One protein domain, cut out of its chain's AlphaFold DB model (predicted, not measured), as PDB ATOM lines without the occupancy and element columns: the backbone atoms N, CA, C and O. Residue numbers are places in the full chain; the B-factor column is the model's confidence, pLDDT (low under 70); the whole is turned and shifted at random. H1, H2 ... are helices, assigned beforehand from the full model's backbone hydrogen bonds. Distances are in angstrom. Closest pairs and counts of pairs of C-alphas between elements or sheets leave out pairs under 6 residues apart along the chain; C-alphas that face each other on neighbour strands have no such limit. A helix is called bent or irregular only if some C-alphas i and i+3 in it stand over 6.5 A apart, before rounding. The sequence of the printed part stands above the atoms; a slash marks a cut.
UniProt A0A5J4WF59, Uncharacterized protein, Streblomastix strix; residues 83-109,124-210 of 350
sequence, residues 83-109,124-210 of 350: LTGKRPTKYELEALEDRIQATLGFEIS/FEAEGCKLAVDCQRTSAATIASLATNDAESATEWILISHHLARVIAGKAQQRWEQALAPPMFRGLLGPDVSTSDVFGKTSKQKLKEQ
ATOM      1  N   LEU A  83     106.683 278.665 244.253       70.12
ATOM      2  CA  LEU A  83     105.564 278.117 243.483       70.12
ATOM      3  C   LEU A  83     105.726 278.339 241.973       70.12
ATOM      4  O   LEU A  83     105.180 277.551 241.199       70.12
ATOM      5  N   THR A  84     106.481 279.361 241.560       70.56
ATOM      6  CA  THR A  84     106.543 279.819 240.161       70.56
ATOM      7  C   THR A  84     107.948 279.917 239.575       70.56
ATOM      8  O   THR A  84     108.088 279.895 238.355       70.56
ATOM      9  N   GLY A  85     108.989 280.038 240.394       66.62
ATOM     10  CA  GLY A  85     110.337 280.357 239.913       66.62
ATOM     11  C   GLY A  85     111.298 279.176 239.817       66.62
ATOM     12  O   GLY A  85     112.297 279.289 239.104       66.62
ATOM     13  N   LYS A  86     110.997 278.010 240.411       69.44
ATOM     14  CA  LYS A  86     111.764 276.786 240.122       69.44
ATOM     15  C   LYS A  86     111.265 276.178 238.815       69.44
ATOM     16  O   LYS A  86     110.169 275.623 238.754       69.44
ATOM     17  N   ARG A  87     112.068 276.319 237.759       75.12
ATOM     18  CA  ARG A  87     111.715 275.798 236.439       75.12
ATOM     19  C   ARG A  87     112.007 274.308 236.349       75.12
ATOM     20  O   ARG A  87     113.128 273.911 236.668       75.12
ATOM     21  N   PRO A  88     111.044 273.507 235.878       77.31
ATOM     22  CA  PRO A  88     111.301 272.116 235.574       77.31
ATOM     23  C   PRO A  88     112.252 272.035 234.383       77.31
ATOM     24  O   PRO A  88     112.090 272.707 233.361       77.31
ATOM     25  N   THR A  89     113.264 271.202 234.527       81.31
ATOM     26  CA  THR A  89     114.161 270.810 233.451       81.31
ATOM     27  C   THR A  89     113.400 269.994 232.405       81.31
ATOM     28  O   THR A  89     112.396 269.343 232.696       81.31
ATOM     29  N   LYS A  90     113.912 269.967 231.169       83.38
ATOM     30  CA  LYS A  90     113.358 269.119 230.103       83.38
ATOM     31  C   LYS A  90     113.232 267.650 230.535       83.38
ATOM     32  O   LYS A  90     112.241 267.007 230.214       83.38
ATOM     33  N   TYR A  91     114.214 267.151 231.287       85.69
ATOM     34  CA  TYR A  91     114.217 265.782 231.799       85.69
ATOM     35  C   TYR A  91     113.094 265.536 232.814       85.69
ATOM     36  O   TYR A  91     112.447 264.497 232.760       85.69
ATOM     37  N   GLU A  92     112.828 266.482 233.719       85.25
ATOM     38  CA  GLU A  92     111.714 266.366 234.672       85.25
ATOM     39  C   GLU A  92     110.363 266.327 233.949       85.25
ATOM     40  O   GLU A  92     109.509 265.517 234.300       85.25
ATOM     41  N   LEU A  93     110.184 267.138 232.900       86.06
ATOM     42  CA  LEU A  93     108.969 267.103 232.079       86.06
ATOM     43  C   LEU A  93     108.790 265.768 231.354       86.06
ATOM     44  O   LEU A  93     107.690 265.218 231.358       86.06
ATOM     45  N   GLU A  94     109.859 265.239 230.761       86.69
ATOM     46  CA  GLU A  94     109.836 263.944 230.075       86.69
ATOM     47  C   GLU A  94     109.537 262.802 231.059       86.69
ATOM     48  O   GLU A  94     108.668 261.975 230.799       86.69
ATOM     49  N   ALA A  95     110.155 262.817 232.243       87.31
ATOM     50  CA  ALA A  95     109.900 261.827 233.286       87.31
ATOM     51  C   ALA A  95     108.449 261.865 233.806       87.31
ATOM     52  O   ALA A  95     107.864 260.817 234.094       87.31
ATOM     53  N   LEU A  96     107.847 263.056 233.922       87.94
ATOM     54  CA  LEU A  96     106.431 263.190 234.279       87.94
ATOM     55  C   LEU A  96     105.526 262.617 233.203       87.94
ATOM     56  O   LEU A  96     104.595 261.880 233.526       87.94
ATOM     57  N   GLU A  97     105.797 262.950 231.943       87.31
ATOM     58  CA  GLU A  97     105.037 262.418 230.820       87.31
ATOM     59  C   GLU A  97     105.127 260.891 230.788       87.31
ATOM     60  O   GLU A  97     104.091 260.227 230.733       87.31
ATOM     61  N   ASP A  98     106.329 260.330 230.912       87.81
ATOM     62  CA  ASP A  98     106.550 258.884 230.929       87.81
ATOM     63  C   ASP A  98     105.766 258.202 232.052       87.81
ATOM     64  O   ASP A  98     105.111 257.185 231.817       87.81
ATOM     65  N   ARG A  99     105.755 258.777 233.260       86.38
ATOM     66  CA  ARG A  99     104.985 258.245 234.395       86.38
ATOM     67  C   ARG A  99     103.480 258.318 234.152       86.38
ATOM     68  O   ARG A  99     102.767 257.348 234.397       86.38
ATOM     69  N   ILE A 100     102.986 259.436 233.622       87.44
ATOM     70  CA  ILE A 100     101.569 259.603 233.268       87.44
ATOM     71  C   ILE A 100     101.169 258.586 232.198       87.44
ATOM     72  O   ILE A 100     100.105 257.973 232.310       87.44
ATOM     73  N   GLN A 101     102.003 258.361 231.181       85.81
ATOM     74  CA  GLN A 101     101.730 257.367 230.142       85.81
ATOM     75  C   GLN A 101     101.796 255.936 230.682       85.81
ATOM     76  O   GLN A 101     100.891 255.145 230.405       85.81
ATOM     77  N   ALA A 102     102.824 255.611 231.469       81.62
ATOM     78  CA  ALA A 102     103.045 254.276 232.015       81.62
ATOM     79  C   ALA A 102     101.926 253.849 232.967       81.62
ATOM     80  O   ALA A 102     101.439 252.722 232.868       81.62
ATOM     81  N   THR A 103     101.500 254.741 233.863       76.00
ATOM     82  CA  THR A 103     100.539 254.376 234.908       76.00
ATOM     83  C   THR A 103      99.102 254.519 234.437       76.00
ATOM     84  O   THR A 103      98.265 253.683 234.772       76.00
ATOM     85  N   LEU A 104      98.781 255.545 233.640       72.19
ATOM     86  CA  LEU A 104      97.396 255.723 233.220       72.19
ATOM     87  C   LEU A 104      97.040 254.859 232.019       72.19
ATOM     88  O   LEU A 104      95.873 254.501 231.896       72.19
ATOM     89  N   GLY A 105      97.980 254.547 231.112       64.38
ATOM     90  CA  GLY A 105      97.679 253.815 229.867       64.38
ATOM     91  C   GLY A 105      96.507 254.412 229.068       64.38
ATOM     92  O   GLY A 105      95.942 253.772 228.183       64.38
ATOM     93  N   PHE A 106      96.090 255.626 229.434       54.56
ATOM     94  CA  PHE A 106      94.829 256.218 229.050       54.56
ATOM     95  C   PHE A 106      95.043 256.825 227.674       54.56
ATOM     96  O   PHE A 106      95.559 257.937 227.523       54.56
ATOM     97  N   GLU A 107      94.599 256.108 226.650       50.31
ATOM     98  CA  GLU A 107      94.199 256.725 225.393       50.31
ATOM     99  C   GLU A 107      92.905 257.516 225.638       50.31
ATOM    100  O   GLU A 107      91.835 257.174 225.136       50.31
ATOM    101  N   ILE A 108      92.967 258.611 226.407       50.12
ATOM    102  CA  ILE A 108      91.985 259.671 226.177       50.12
ATOM    103  C   ILE A 108      92.305 260.154 224.772       50.12
ATOM    104  O   ILE A 108      93.355 260.744 224.532       50.12
ATOM    105  N   SER A 109      91.449 259.746 223.839       48.03
ATOM    106  CA  SER A 109      91.522 260.002 222.411       48.03
ATOM    107  C   SER A 109      92.211 261.345 222.119       48.03
ATOM    108  O   SER A 109      91.605 262.409 222.255       48.03
ATOM    109  N   PHE A 124     104.556 276.522 221.799       70.00
ATOM    110  CA  PHE A 124     104.379 276.753 223.231       70.00
ATOM    111  C   PHE A 124     102.919 276.564 223.632       70.00
ATOM    112  O   PHE A 124     102.642 275.931 224.654       70.00
ATOM    113  N   GLU A 125     101.968 277.119 222.871       76.31
ATOM    114  CA  GLU A 125     100.545 276.937 223.175       76.31
ATOM    115  C   GLU A 125     100.177 275.446 223.182       76.31
ATOM    116  O   GLU A 125      99.525 274.987 224.123       76.31
ATOM    117  N   ALA A 126     100.706 274.666 222.234       79.19
ATOM    118  CA  ALA A 126     100.551 273.215 222.220       79.19
ATOM    119  C   ALA A 126     101.146 272.536 223.468       79.19
ATOM    120  O   ALA A 126     100.495 271.669 224.056       79.19
ATOM    121  N   GLU A 127     102.341 272.932 223.919       82.31
ATOM    122  CA  GLU A 127     102.939 272.404 225.153       82.31
ATOM    123  C   GLU A 127     102.125 272.759 226.404       82.31
ATOM    124  O   GLU A 127     101.904 271.903 227.263       82.31
ATOM    125  N   GLY A 128     101.653 274.003 226.512       85.38
ATOM    126  CA  GLY A 128     100.794 274.445 227.610       85.38
ATOM    127  C   GLY A 128      99.478 273.667 227.651       85.38
ATOM    128  O   GLY A 128      99.078 273.180 228.712       85.38
ATOM    129  N   CYS A 129      98.841 273.473 226.494       85.12
ATOM    130  CA  CYS A 129      97.639 272.651 226.365       85.12
ATOM    131  C   CYS A 129      97.901 271.188 226.741       85.12
ATOM    132  O   CYS A 129      97.094 270.593 227.457       85.12
ATOM    133  N   LYS A 130      99.027 270.611 226.308       88.06
ATOM    134  CA  LYS A 130      99.416 269.239 226.659       88.06
ATOM    135  C   LYS A 130      99.552 269.068 228.174       88.06
ATOM    136  O   LYS A 130      98.924 268.176 228.738       88.06
ATOM    137  N   LEU A 131     100.285 269.966 228.835       89.81
ATOM    138  CA  LEU A 131     100.443 269.955 230.292       89.81
ATOM    139  C   LEU A 131      99.101 270.113 231.020       89.81
ATOM    140  O   LEU A 131      98.860 269.448 232.027       89.81
ATOM    141  N   ALA A 132      98.204 270.964 230.511       89.94
ATOM    142  CA  ALA A 132      96.869 271.134 231.082       89.94
ATOM    143  C   ALA A 132      96.022 269.854 230.965       89.94
ATOM    144  O   ALA A 132      95.352 269.471 231.926       89.94
ATOM    145  N   VAL A 133      96.084 269.160 229.824       88.19
ATOM    146  CA  VAL A 133      95.427 267.857 229.632       88.19
ATOM    147  C   VAL A 133      96.005 266.808 230.583       88.19
ATOM    148  O   VAL A 133      95.249 266.066 231.210       88.19
ATOM    149  N   ASP A 134      97.324 266.764 230.751       90.00
ATOM    150  CA  ASP A 134      97.980 265.856 231.696       90.00
ATOM    151  C   ASP A 134      97.585 266.159 233.154       90.00
ATOM    152  O   ASP A 134      97.333 265.245 233.947       90.00
ATOM    153  N   CYS A 135      97.409 267.437 233.499       91.81
ATOM    154  CA  CYS A 135      96.898 267.848 234.805       91.81
ATOM    155  C   CYS A 135      95.465 267.329 235.029       91.81
ATOM    156  O   CYS A 135      95.185 266.709 236.052       91.81
ATOM    157  N   GLN A 136      94.583 267.452 234.034       89.50
ATOM    158  CA  GLN A 136      93.227 266.890 234.107       89.50
ATOM    159  C   GLN A 136      93.232 265.360 234.235       89.50
ATOM    160  O   GLN A 136      92.461 264.797 235.016       89.50
ATOM    161  N   ARG A 137      94.115 264.676 233.496       89.31
ATOM    162  CA  ARG A 137      94.283 263.215 233.563       89.31
ATOM    163  C   ARG A 137      94.684 262.756 234.960       89.31
ATOM    164  O   ARG A 137      94.093 261.815 235.480       89.31
ATOM    165  N   THR A 138      95.657 263.431 235.563       92.31
ATOM    166  CA  THR A 138      96.114 263.124 236.926       92.31
ATOM    167  C   THR A 138      95.021 263.403 237.958       92.31
ATOM    168  O   THR A 138      94.793 262.565 238.824       92.31
ATOM    169  N   SER A 139      94.233 264.475 237.813       91.94
ATOM    170  CA  SER A 139      93.062 264.709 238.675       91.94
ATOM    171  C   SER A 139      91.997 263.611 238.545       91.94
ATOM    172  O   SER A 139      91.462 263.140 239.550       91.94
ATOM    173  N   ALA A 140      91.692 263.158 237.323       87.00
ATOM    174  CA  ALA A 140      90.763 262.046 237.107       87.00
ATOM    175  C   ALA A 140      91.278 260.742 237.743       87.00
ATOM    176  O   ALA A 140      90.496 259.983 238.321       87.00
ATOM    177  N   ALA A 141      92.591 260.510 237.677       87.62
ATOM    178  CA  ALA A 141      93.251 259.388 238.330       87.62
ATOM    179  C   ALA A 141      93.134 259.458 239.857       87.62
ATOM    180  O   ALA A 141      92.726 258.478 240.471       87.62
ATOM    181  N   THR A 142      93.378 260.630 240.458       92.06
ATOM    182  CA  THR A 142      93.151 260.868 241.891       92.06
ATOM    183  C   THR A 142      91.728 260.496 242.295       92.06
ATOM    184  O   THR A 142      91.540 259.758 243.259       92.06
ATOM    185  N   ILE A 143      90.718 260.975 241.558       89.12
ATOM    186  CA  ILE A 143      89.307 260.687 241.863       89.12
ATOM    187  C   ILE A 143      89.037 259.180 241.799       89.12
ATOM    188  O   ILE A 143      88.367 258.639 242.680       89.12
ATOM    189  N   ALA A 144      89.564 258.494 240.782       86.00
ATOM    190  CA  ALA A 144      89.414 257.050 240.650       86.00
ATOM    191  C   ALA A 144      90.065 256.300 241.825       86.00
ATOM    192  O   ALA A 144      89.416 255.433 242.406       86.00
ATOM    193  N   SER A 145      91.290 256.672 242.208       90.50
ATOM    194  CA  SER A 145      92.007 256.082 243.344       90.50
ATOM    195  C   SER A 145      91.277 256.309 244.670       90.50
ATOM    196  O   SER A 145      91.110 255.369 245.446       90.50
ATOM    197  N   LEU A 146      90.747 257.514 244.908       92.19
ATOM    198  CA  LEU A 146      89.913 257.797 246.083       92.19
ATOM    199  C   LEU A 146      88.641 256.937 246.097       92.19
ATOM    200  O   LEU A 146      88.303 256.365 247.129       92.19
ATOM    201  N   ALA A 147      87.963 256.789 244.955       86.69
ATOM    202  CA  ALA A 147      86.758 255.962 244.847       86.69
ATOM    203  C   ALA A 147      87.026 254.467 245.102       86.69
ATOM    204  O   ALA A 147      86.120 253.740 245.512       86.69
ATOM    205  N   THR A 148      88.257 254.002 244.872       89.69
ATOM    206  CA  THR A 148      88.693 252.633 245.183       89.69
ATOM    207  C   THR A 148      89.359 252.501 246.554       89.69
ATOM    208  O   THR A 148      89.864 251.424 246.861       89.69
ATOM    209  N   ASN A 149      89.351 253.555 247.381       92.31
ATOM    210  CA  ASN A 149      90.061 253.635 248.666       92.31
ATOM    211  C   ASN A 149      91.576 253.356 248.562       92.31
ATOM    212  O   ASN A 149      92.197 252.902 249.521       92.31
ATOM    213  N   ASP A 150      92.178 253.637 247.406       92.06
ATOM    214  CA  ASP A 150      93.620 253.555 247.182       92.06
ATOM    215  C   ASP A 150      94.259 254.913 247.505       92.06
ATOM    216  O   ASP A 150      94.480 255.764 246.638       92.06
ATOM    217  N   ALA A 151      94.476 255.145 248.799       87.88
ATOM    218  CA  ALA A 151      94.998 256.410 249.307       87.88
ATOM    219  C   ALA A 151      96.445 256.689 248.853       87.88
ATOM    220  O   ALA A 151      96.816 257.856 248.698       87.88
ATOM    221  N   GLU A 152      97.245 255.644 248.614       89.25
ATOM    222  CA  GLU A 152      98.631 255.775 248.154       89.25
ATOM    223  C   GLU A 152      98.663 256.318 246.724       89.25
ATOM    224  O   GLU A 152      99.210 257.401 246.495       89.25
ATOM    225  N   SER A 153      97.960 255.661 245.792       88.62
ATOM    226  CA  SER A 153      97.846 256.155 244.414       88.62
ATOM    227  C   SER A 153      97.177 257.529 244.357       88.62
ATOM    228  O   SER A 153      97.587 258.389 243.580       88.62
ATOM    229  N   ALA A 154      96.157 257.785 245.187       90.12
ATOM    230  CA  ALA A 154      95.503 259.093 245.220       90.12
ATOM    231  C   ALA A 154      96.490 260.211 245.587       90.12
ATOM    232  O   ALA A 154      96.524 261.245 244.914       90.12
ATOM    233  N   THR A 155      97.312 259.984 246.615       89.69
ATOM    234  CA  THR A 155      98.359 260.921 247.049       89.69
ATOM    235  C   THR A 155      99.398 261.124 245.952       89.69
ATOM    236  O   THR A 155      99.762 262.262 245.650       89.69
ATOM    237  N   GLU A 156      99.826 260.042 245.300       90.62
ATOM    238  CA  GLU A 156     100.758 260.087 244.174       90.62
ATOM    239  C   GLU A 156     100.243 260.995 243.046       90.62
ATOM    240  O   GLU A 156     100.943 261.907 242.592       90.62
ATOM    241  N   TRP A 157      98.992 260.795 242.630       93.06
ATOM    242  CA  TRP A 157      98.371 261.569 241.559       93.06
ATOM    243  C   TRP A 157      98.154 263.036 241.922       93.06
ATOM    244  O   TRP A 157      98.338 263.900 241.062       93.06
ATOM    245  N   ILE A 158      97.834 263.333 243.185       93.44
ATOM    246  CA  ILE A 158      97.740 264.712 243.685       93.44
ATOM    247  C   ILE A 158      99.090 265.415 243.547       93.44
ATOM    248  O   ILE A 158      99.143 266.545 243.060       93.44
ATOM    249  N   LEU A 159     100.184 264.751 243.928       91.44
ATOM    250  CA  LEU A 159     101.529 265.325 243.848       91.44
ATOM    251  C   LEU A 159     101.966 265.557 242.395       91.44
ATOM    252  O   LEU A 159     102.503 266.623 242.085       91.44
ATOM    253  N   ILE A 160     101.674 264.620 241.484       91.50
ATOM    254  CA  ILE A 160     101.936 264.796 240.043       91.50
ATOM    255  C   ILE A 160     101.108 265.960 239.481       91.50
ATOM    256  O   ILE A 160     101.657 266.828 238.802       91.50
ATOM    257  N   SER A 161      99.807 266.005 239.784       92.75
ATOM    258  CA  SER A 161      98.900 267.072 239.342       92.75
ATOM    259  C   SER A 161      99.378 268.442 239.825       92.75
ATOM    260  O   SER A 161      99.498 269.387 239.043       92.75
ATOM    261  N   HIS A 162      99.748 268.529 241.103       91.06
ATOM    262  CA  HIS A 162     100.311 269.730 241.701       91.06
ATOM    263  C   HIS A 162     101.619 270.151 241.011       91.06
ATOM    264  O   HIS A 162     101.808 271.334 240.720       91.06
ATOM    265  N   HIS A 163     102.501 269.203 240.686       90.81
ATOM    266  CA  HIS A 163     103.742 269.508 239.981       90.81
ATOM    267  C   HIS A 163     103.489 270.042 238.562       90.81
ATOM    268  O   HIS A 163     104.054 271.073 238.198       90.81
ATOM    269  N   LEU A 164     102.571 269.436 237.799       91.69
ATOM    270  CA  LEU A 164     102.154 269.945 236.484       91.69
ATOM    271  C   LEU A 164     101.563 271.357 236.569       91.69
ATOM    272  O   LEU A 164     101.901 272.216 235.755       91.69
ATOM    273  N   ALA A 165     100.720 271.627 237.568       91.00
ATOM    274  CA  ALA A 165     100.156 272.959 237.780       91.00
ATOM    275  C   ALA A 165     101.252 274.011 238.021       91.00
ATOM    276  O   ALA A 165     101.190 275.104 237.453       91.00
ATOM    277  N   ARG A 166     102.292 273.667 238.793       88.94
ATOM    278  CA  ARG A 166     103.463 274.539 238.992       88.94
ATOM    279  C   ARG A 166     104.214 274.799 237.689       88.94
ATOM    280  O   ARG A 166     104.549 275.948 237.412       88.94
ATOM    281  N   VAL A 167     104.434 273.771 236.865       88.94
ATOM    282  CA  VAL A 167     105.056 273.930 235.536       88.94
ATOM    283  C   VAL A 167     104.270 274.922 234.680       88.94
ATOM    284  O   VAL A 167     104.854 275.838 234.098       88.94
ATOM    285  N   ILE A 168     102.946 274.752 234.609       89.88
ATOM    286  CA  ILE A 168     102.057 275.613 233.818       89.88
ATOM    287  C   ILE A 168     102.133 277.057 234.321       89.88
ATOM    288  O   ILE A 168     102.295 277.974 233.515       89.88
ATOM    289  N   ALA A 169     102.067 277.264 235.640       89.12
ATOM    290  CA  ALA A 169     102.168 278.588 236.247       89.12
ATOM    291  C   ALA A 169     103.524 279.256 235.954       89.12
ATOM    292  O   ALA A 169     103.552 280.411 235.537       89.12
ATOM    293  N   GLY A 170     104.637 278.525 236.093       87.44
ATOM    294  CA  GLY A 170     105.976 279.032 235.778       87.44
ATOM    295  C   GLY A 170     106.132 279.416 234.303       87.44
ATOM    296  O   GLY A 170     106.652 280.487 233.987       87.44
ATOM    297  N   LYS A 171     105.603 278.597 233.386       85.56
ATOM    298  CA  LYS A 171     105.571 278.902 231.945       85.56
ATOM    299  C   LYS A 171     104.711 280.132 231.629       85.56
ATOM    300  O   LYS A 171     105.126 280.997 230.857       85.56
ATOM    301  N   ALA A 172     103.534 280.252 232.240       86.50
ATOM    302  CA  ALA A 172     102.675 281.425 232.076       86.50
ATOM    303  C   ALA A 172     103.350 282.705 232.605       86.50
ATOM    304  O   ALA A 172     103.325 283.738 231.934       86.50
ATOM    305  N   GLN A 173     104.015 282.618 233.759       86.19
ATOM    306  CA  GLN A 173     104.790 283.717 234.332       86.19
ATOM    307  C   GLN A 173     105.942 284.137 233.409       86.19
ATOM    308  O   GLN A 173     106.136 285.328 233.170       86.19
ATOM    309  N   GLN A 174     106.666 283.180 232.825       82.69
ATOM    310  CA  GLN A 174     107.737 283.464 231.870       82.69
ATOM    311  C   GLN A 174     107.222 284.221 230.639       82.69
ATOM    312  O   GLN A 174     107.843 285.193 230.207       82.69
ATOM    313  N   ARG A 175     106.074 283.816 230.089       83.69
ATOM    314  CA  ARG A 175     105.441 284.542 228.977       83.69
ATOM    315  C   ARG A 175     105.096 285.968 229.361       83.69
ATOM    316  O   ARG A 175     105.329 286.889 228.582       83.69
ATOM    317  N   TRP A 176     104.551 286.152 230.558       85.06
ATOM    318  CA  TRP A 176     104.222 287.476 231.061       85.06
ATOM    319  C   TRP A 176     105.475 288.355 231.188       85.06
ATOM    320  O   TRP A 176     105.482 289.489 230.709       85.06
ATOM    321  N   GLU A 177     106.570 287.806 231.717       84.19
ATOM    322  CA  GLU A 177     107.872 288.481 231.771       84.19
ATOM    323  C   GLU A 177     108.409 288.859 230.378       84.19
ATOM    324  O   GLU A 177     108.863 289.985 230.170       84.19
ATOM    325  N   GLN A 178     108.339 287.945 229.407       82.62
ATOM    326  CA  GLN A 178     108.792 288.189 228.032       82.62
ATOM    327  C   GLN A 178     107.927 289.229 227.306       82.62
ATOM    328  O   GLN A 178     108.455 290.090 226.599       82.62
ATOM    329  N   ALA A 179     106.608 289.190 227.501       83.00
ATOM    330  CA  ALA A 179     105.679 290.146 226.903       83.00
ATOM    331  C   ALA A 179     105.925 291.571 227.420       83.00
ATOM    332  O   ALA A 179     105.910 292.529 226.635       83.00
ATOM    333  N   LEU A 180     106.205 291.698 228.720       84.56
ATOM    334  CA  LEU A 180     106.526 292.966 229.374       84.56
ATOM    335  C   LEU A 180     107.945 293.466 229.097       84.56
ATOM    336  O   LEU A 180     108.235 294.640 229.343       84.56
ATOM    337  N   ALA A 181     108.834 292.617 228.582       83.25
ATOM    338  CA  ALA A 181     110.201 293.014 228.306       83.25
ATOM    339  C   ALA A 181     110.261 294.120 227.231       83.25
ATOM    340  O   ALA A 181     109.668 293.970 226.149       83.25
ATOM    341  N   PRO A 182     111.019 295.212 227.476       82.88
ATOM    342  CA  PRO A 182     111.211 296.259 226.482       82.88
ATOM    343  C   PRO A 182     111.793 295.695 225.175       82.88
ATOM    344  O   PRO A 182     112.627 294.786 225.231       82.88
ATOM    345  N   PRO A 183     111.438 296.249 223.997       83.00
ATOM    346  CA  PRO A 183     111.847 295.705 222.698       83.00
ATOM    347  C   PRO A 183     113.355 295.476 222.554       83.00
ATOM    348  O   PRO A 183     113.775 294.477 221.978       83.00
ATOM    349  N   MET A 184     114.172 296.352 223.146       82.38
ATOM    350  CA  MET A 184     115.633 296.243 223.112       82.38
ATOM    351  C   MET A 184     116.197 295.025 223.864       82.38
ATOM    352  O   MET A 184     117.330 294.631 223.609       82.38
ATOM    353  N   PHE A 185     115.424 294.424 224.776       79.12
ATOM    354  CA  PHE A 185     115.816 293.229 225.531       79.12
ATOM    355  C   PHE A 185     115.180 291.947 224.993       79.12
ATOM    356  O   PHE A 185     115.644 290.867 225.345       79.12
ATOM    357  N   ARG A 186     114.172 292.026 224.114       79.50
ATOM    358  CA  ARG A 186     113.488 290.835 223.580       79.50
ATOM    359  C   ARG A 186     114.431 289.895 222.833       79.50
ATOM    360  O   ARG A 186     114.337 288.694 223.016       79.50
ATOM    361  N   GLY A 187     115.399 290.427 222.084       75.62
ATOM    362  CA  GLY A 187     116.412 289.607 221.403       75.62
ATOM    363  C   GLY A 187     117.370 288.860 222.344       75.62
ATOM    364  O   GLY A 187     118.063 287.952 221.904       75.62
ATOM    365  N   LEU A 188     117.411 289.232 223.630       74.31
ATOM    366  CA  LEU A 188     118.195 288.552 224.668       74.31
ATOM    367  C   LEU A 188     117.370 287.511 225.440       74.31
ATOM    368  O   LEU A 188     117.942 286.713 226.181       74.31
ATOM    369  N   LEU A 189     116.045 287.523 225.283       73.00
ATOM    370  CA  LEU A 189     115.126 286.583 225.913       73.00
ATOM    371  C   LEU A 189     114.808 285.484 224.905       73.00
ATOM    372  O   LEU A 189     113.948 285.635 224.043       73.00
ATOM    373  N   GLY A 190     115.551 284.386 224.989       68.62
ATOM    374  CA  GLY A 190     115.213 283.166 224.267       68.62
ATOM    375  C   GLY A 190     113.931 282.513 224.810       68.62
ATOM    376  O   GLY A 190     113.505 282.824 225.925       68.62
ATOM    377  N   PRO A 191     113.342 281.559 224.068       66.94
ATOM    378  CA  PRO A 191     112.175 280.790 224.517       66.94
ATOM    379  C   PRO A 191     112.416 280.058 225.848       66.94
ATOM    380  O   PRO A 191     111.484 279.896 226.626       66.94
ATOM    381  N   ASP A 192     113.672 279.732 226.165       67.50
ATOM    382  CA  ASP A 192     114.069 279.075 227.419       67.50
ATOM    383  C   ASP A 192     114.702 280.028 228.451       67.50
ATOM    384  O   ASP A 192     115.066 279.611 229.552       67.50
ATOM    385  N   VAL A 193     114.858 281.312 228.110       63.16
ATOM    386  CA  VAL A 193     115.565 282.301 228.933       63.16
ATOM    387  C   VAL A 193     114.563 283.334 229.441       63.16
ATOM    388  O   VAL A 193     113.956 284.071 228.659       63.16
ATOM    389  N   SER A 194     114.382 283.408 230.761       65.06
ATOM    390  CA  SER A 194     113.483 284.403 231.351       65.06
ATOM    391  C   SER A 194     114.181 285.742 231.574       65.06
ATOM    392  O   SER A 194     115.414 285.853 231.594       65.06
ATOM    393  N   THR A 195     113.375 286.769 231.854       62.72
ATOM    394  CA  THR A 195     113.925 288.032 232.345       62.72
ATOM    395  C   THR A 195     114.606 287.836 233.691       62.72
ATOM    396  O   THR A 195     115.666 288.401 233.914       62.72
ATOM    397  N   SER A 196     114.086 286.984 234.569       64.25
ATOM    398  CA  SER A 196     114.727 286.657 235.845       64.25
ATOM    399  C   SER A 196     116.130 286.026 235.697       64.25
ATOM    400  O   SER A 196     116.991 286.307 236.533       64.25
ATOM    401  N   ASP A 197     116.435 285.296 234.618       64.88
ATOM    402  CA  ASP A 197     117.795 284.775 234.366       64.88
ATOM    403  C   ASP A 197     118.754 285.872 233.899       64.88
ATOM    404  O   ASP A 197     119.883 285.991 234.385       64.88
ATOM    405  N   VAL A 198     118.288 286.713 232.972       61.94
ATOM    406  CA  VAL A 198     119.076 287.814 232.397       61.94
ATOM    407  C   VAL A 198     119.262 288.942 233.419       61.94
ATOM    408  O   VAL A 198     120.338 289.542 233.523       61.94
ATOM    409  N   PHE A 199     118.230 289.207 234.221       61.88
ATOM    410  CA  PHE A 199     118.154 290.310 235.172       61.88
ATOM    411  C   PHE A 199     118.406 289.902 236.640       61.88
ATOM    412  O   PHE A 199     118.552 290.766 237.504       61.88
ATOM    413  N   GLY A 200     118.545 288.616 236.962       66.88
ATOM    414  CA  GLY A 200     118.709 288.162 238.347       66.88
ATOM    415  C   GLY A 200     120.054 288.553 238.965       66.88
ATOM    416  O   GLY A 200     120.118 289.349 239.904       66.88
ATOM    417  N   LYS A 201     121.155 287.996 238.445       62.88
ATOM    418  CA  LYS A 201     122.519 288.280 238.946       62.88
ATOM    419  C   LYS A 201     123.219 289.353 238.120       62.88
ATOM    420  O   LYS A 201     123.790 290.288 238.679       62.88
ATOM    421  N   THR A 202     123.119 289.267 236.798       54.22
ATOM    422  CA  THR A 202     123.843 290.145 235.871       54.22
ATOM    423  C   THR A 202     123.259 291.555 235.837       54.22
ATOM    424  O   THR A 202     124.024 292.515 235.843       54.22
ATOM    425  N   SER A 203     121.931 291.726 235.891       61.44
ATOM    426  CA  SER A 203     121.355 293.075 236.045       61.44
ATOM    427  C   SER A 203     121.589 293.650 237.439       61.44
ATOM    428  O   SER A 203     121.943 294.818 237.529       61.44
ATOM    429  N   LYS A 204     121.527 292.865 238.527       67.69
ATOM    430  CA  LYS A 204     121.950 293.361 239.856       67.69
ATOM    431  C   LYS A 204     123.400 293.863 239.848       67.69
ATOM    432  O   LYS A 204     123.687 294.896 240.454       67.69
ATOM    433  N   GLN A 205     124.299 293.167 239.147       70.62
ATOM    434  CA  GLN A 205     125.686 293.597 238.945       70.62
ATOM    435  C   GLN A 205     125.757 294.884 238.111       70.62
ATOM    436  O   GLN A 205     126.400 295.842 238.533       70.62
ATOM    437  N   LYS A 206     125.043 294.941 236.980       65.94
ATOM    438  CA  LYS A 206     125.033 296.106 236.084       65.94
ATOM    439  C   LYS A 206     124.374 297.334 236.705       65.94
ATOM    440  O   LYS A 206     124.902 298.417 236.534       65.94
ATOM    441  N   LEU A 207     123.303 297.197 237.485       65.12
ATOM    442  CA  LEU A 207     122.711 298.286 238.273       65.12
ATOM    443  C   LEU A 207     123.679 298.781 239.352       65.12
ATOM    444  O   LEU A 207     123.793 299.986 239.561       65.12
ATOM    445  N   LYS A 208     124.427 297.878 240.003       76.12
ATOM    446  CA  LYS A 208     125.512 298.266 240.920       76.12
ATOM    447  C   LYS A 208     126.631 299.019 240.201       76.12
ATOM    448  O   LYS A 208     127.138 299.994 240.748       76.12
ATOM    449  N   GLU A 209     127.036 298.576 239.016       71.31
ATOM    450  CA  GLU A 209     128.047 299.264 238.206       71.31
ATOM    451  C   GLU A 209     127.539 300.608 237.695       71.31
ATOM    452  O   GLU A 209     128.250 301.602 237.805       71.31
ATOM    453  N   GLN A 210     126.284 300.675 237.256       67.44
ATOM    454  CA  GLN A 210     125.676 301.900 236.767       67.44
ATOM    455  C   GLN A 210     125.527 302.925 237.896       67.44
ATOM    456  O   GLN A 210     125.918 304.074 237.726       67.44
TER     457      GLN A 210
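This is residues 83 to 109 and 124 to 210 of the 350 residues of an uncharacterized protein of Streblomastix strix (UniProt A0A5J4WF59). A long helical hairpin, H2 and H3, makes the body, and the shorter H1 packs slantwise on one side of it, chiefly on H2, in a loose bundle of three. H3 runs on well past the first residue of H2, and at its far end come the very short H4 and then H5, which leads away from the hairpin and lengthens the whole. The printed part has 114 residues, with five named helices in the order H1 H2 H3 H4 H5 and no named strand; the class is all helix. The whole is loose, with a radius of gyration of the C-alphas of 18.0 A and spans of 62 by 28 by 21 A.

H1, residues 90 to 104, touches residues 134 to 141 alone of H2, residues 124 to 147, the closest C-alphas being those of Ile 100 and Asp 134, 7.4 A apart. H1 and H2 run the same way at a steep tilt of 40 degrees. H2 and H3, residues 151 to 180, touch and form a helical hairpin, opposite ways at a shallow tilt of 21 degrees; their closest C-alphas, those of Thr 142 and Ala 154, are 4.4 A apart. H1 and H3 are close but not clearly touching, with the closest C-alphas, those of Leu 96 and Ile 160, 7.5 A apart. H1, H2 and H3 form a bundle, a group of helices set together. H4, residues 183 to 186, is close but not clearly touching to H3, the closest C-alphas being those of Gln 178 and Arg 186, 7.0 A apart. H5, residues 195 to 210, only just touches H3, with 3 pairs of C-alphas within 8 A; H5 touches H3 with residue 195 alone, and H3 touches H5 with residues 174 to 178 alone, the closest C-alphas being those of Glu 177 and Thr 195, 6.1 A apart. H5 is apart from H1, H2 and H4. Each O i to N i+4 pair is within hydrogen-bond range in H1, H2 and H3, against 8 of 12 in H5, and H4 is too short for such a pair.

H1 is 21.1 A long and begins at C-alpha 90 (113.358, 269.119, 230.103). H2 is 34.8 A long, and H3, the longest helix with 30 residues, measures 43.2 A. H4 has four residues. H5, 18.7 A, has a kink of 46 degrees near residue 204 and is irregular, with C-alphas 198 and 201 7.4 A apart; it ends at C-alpha 210 (125.676, 301.900, 236.767).

The outline is a rod; the farthest C-alphas, those of Thr 148 and Gln 210, are 62.2 A apart. Residues 110 to 123 are not printed, and C-alphas 109 and 124 stand 21.1 A apart across this cut. The links H2 to H3 and H3 to H4 are tight, and H4 to H5 is short. Mean pLDDT of the printed part is 80.3; 25 residues are under 70, among them residues 105 to 109 and 190 to 204.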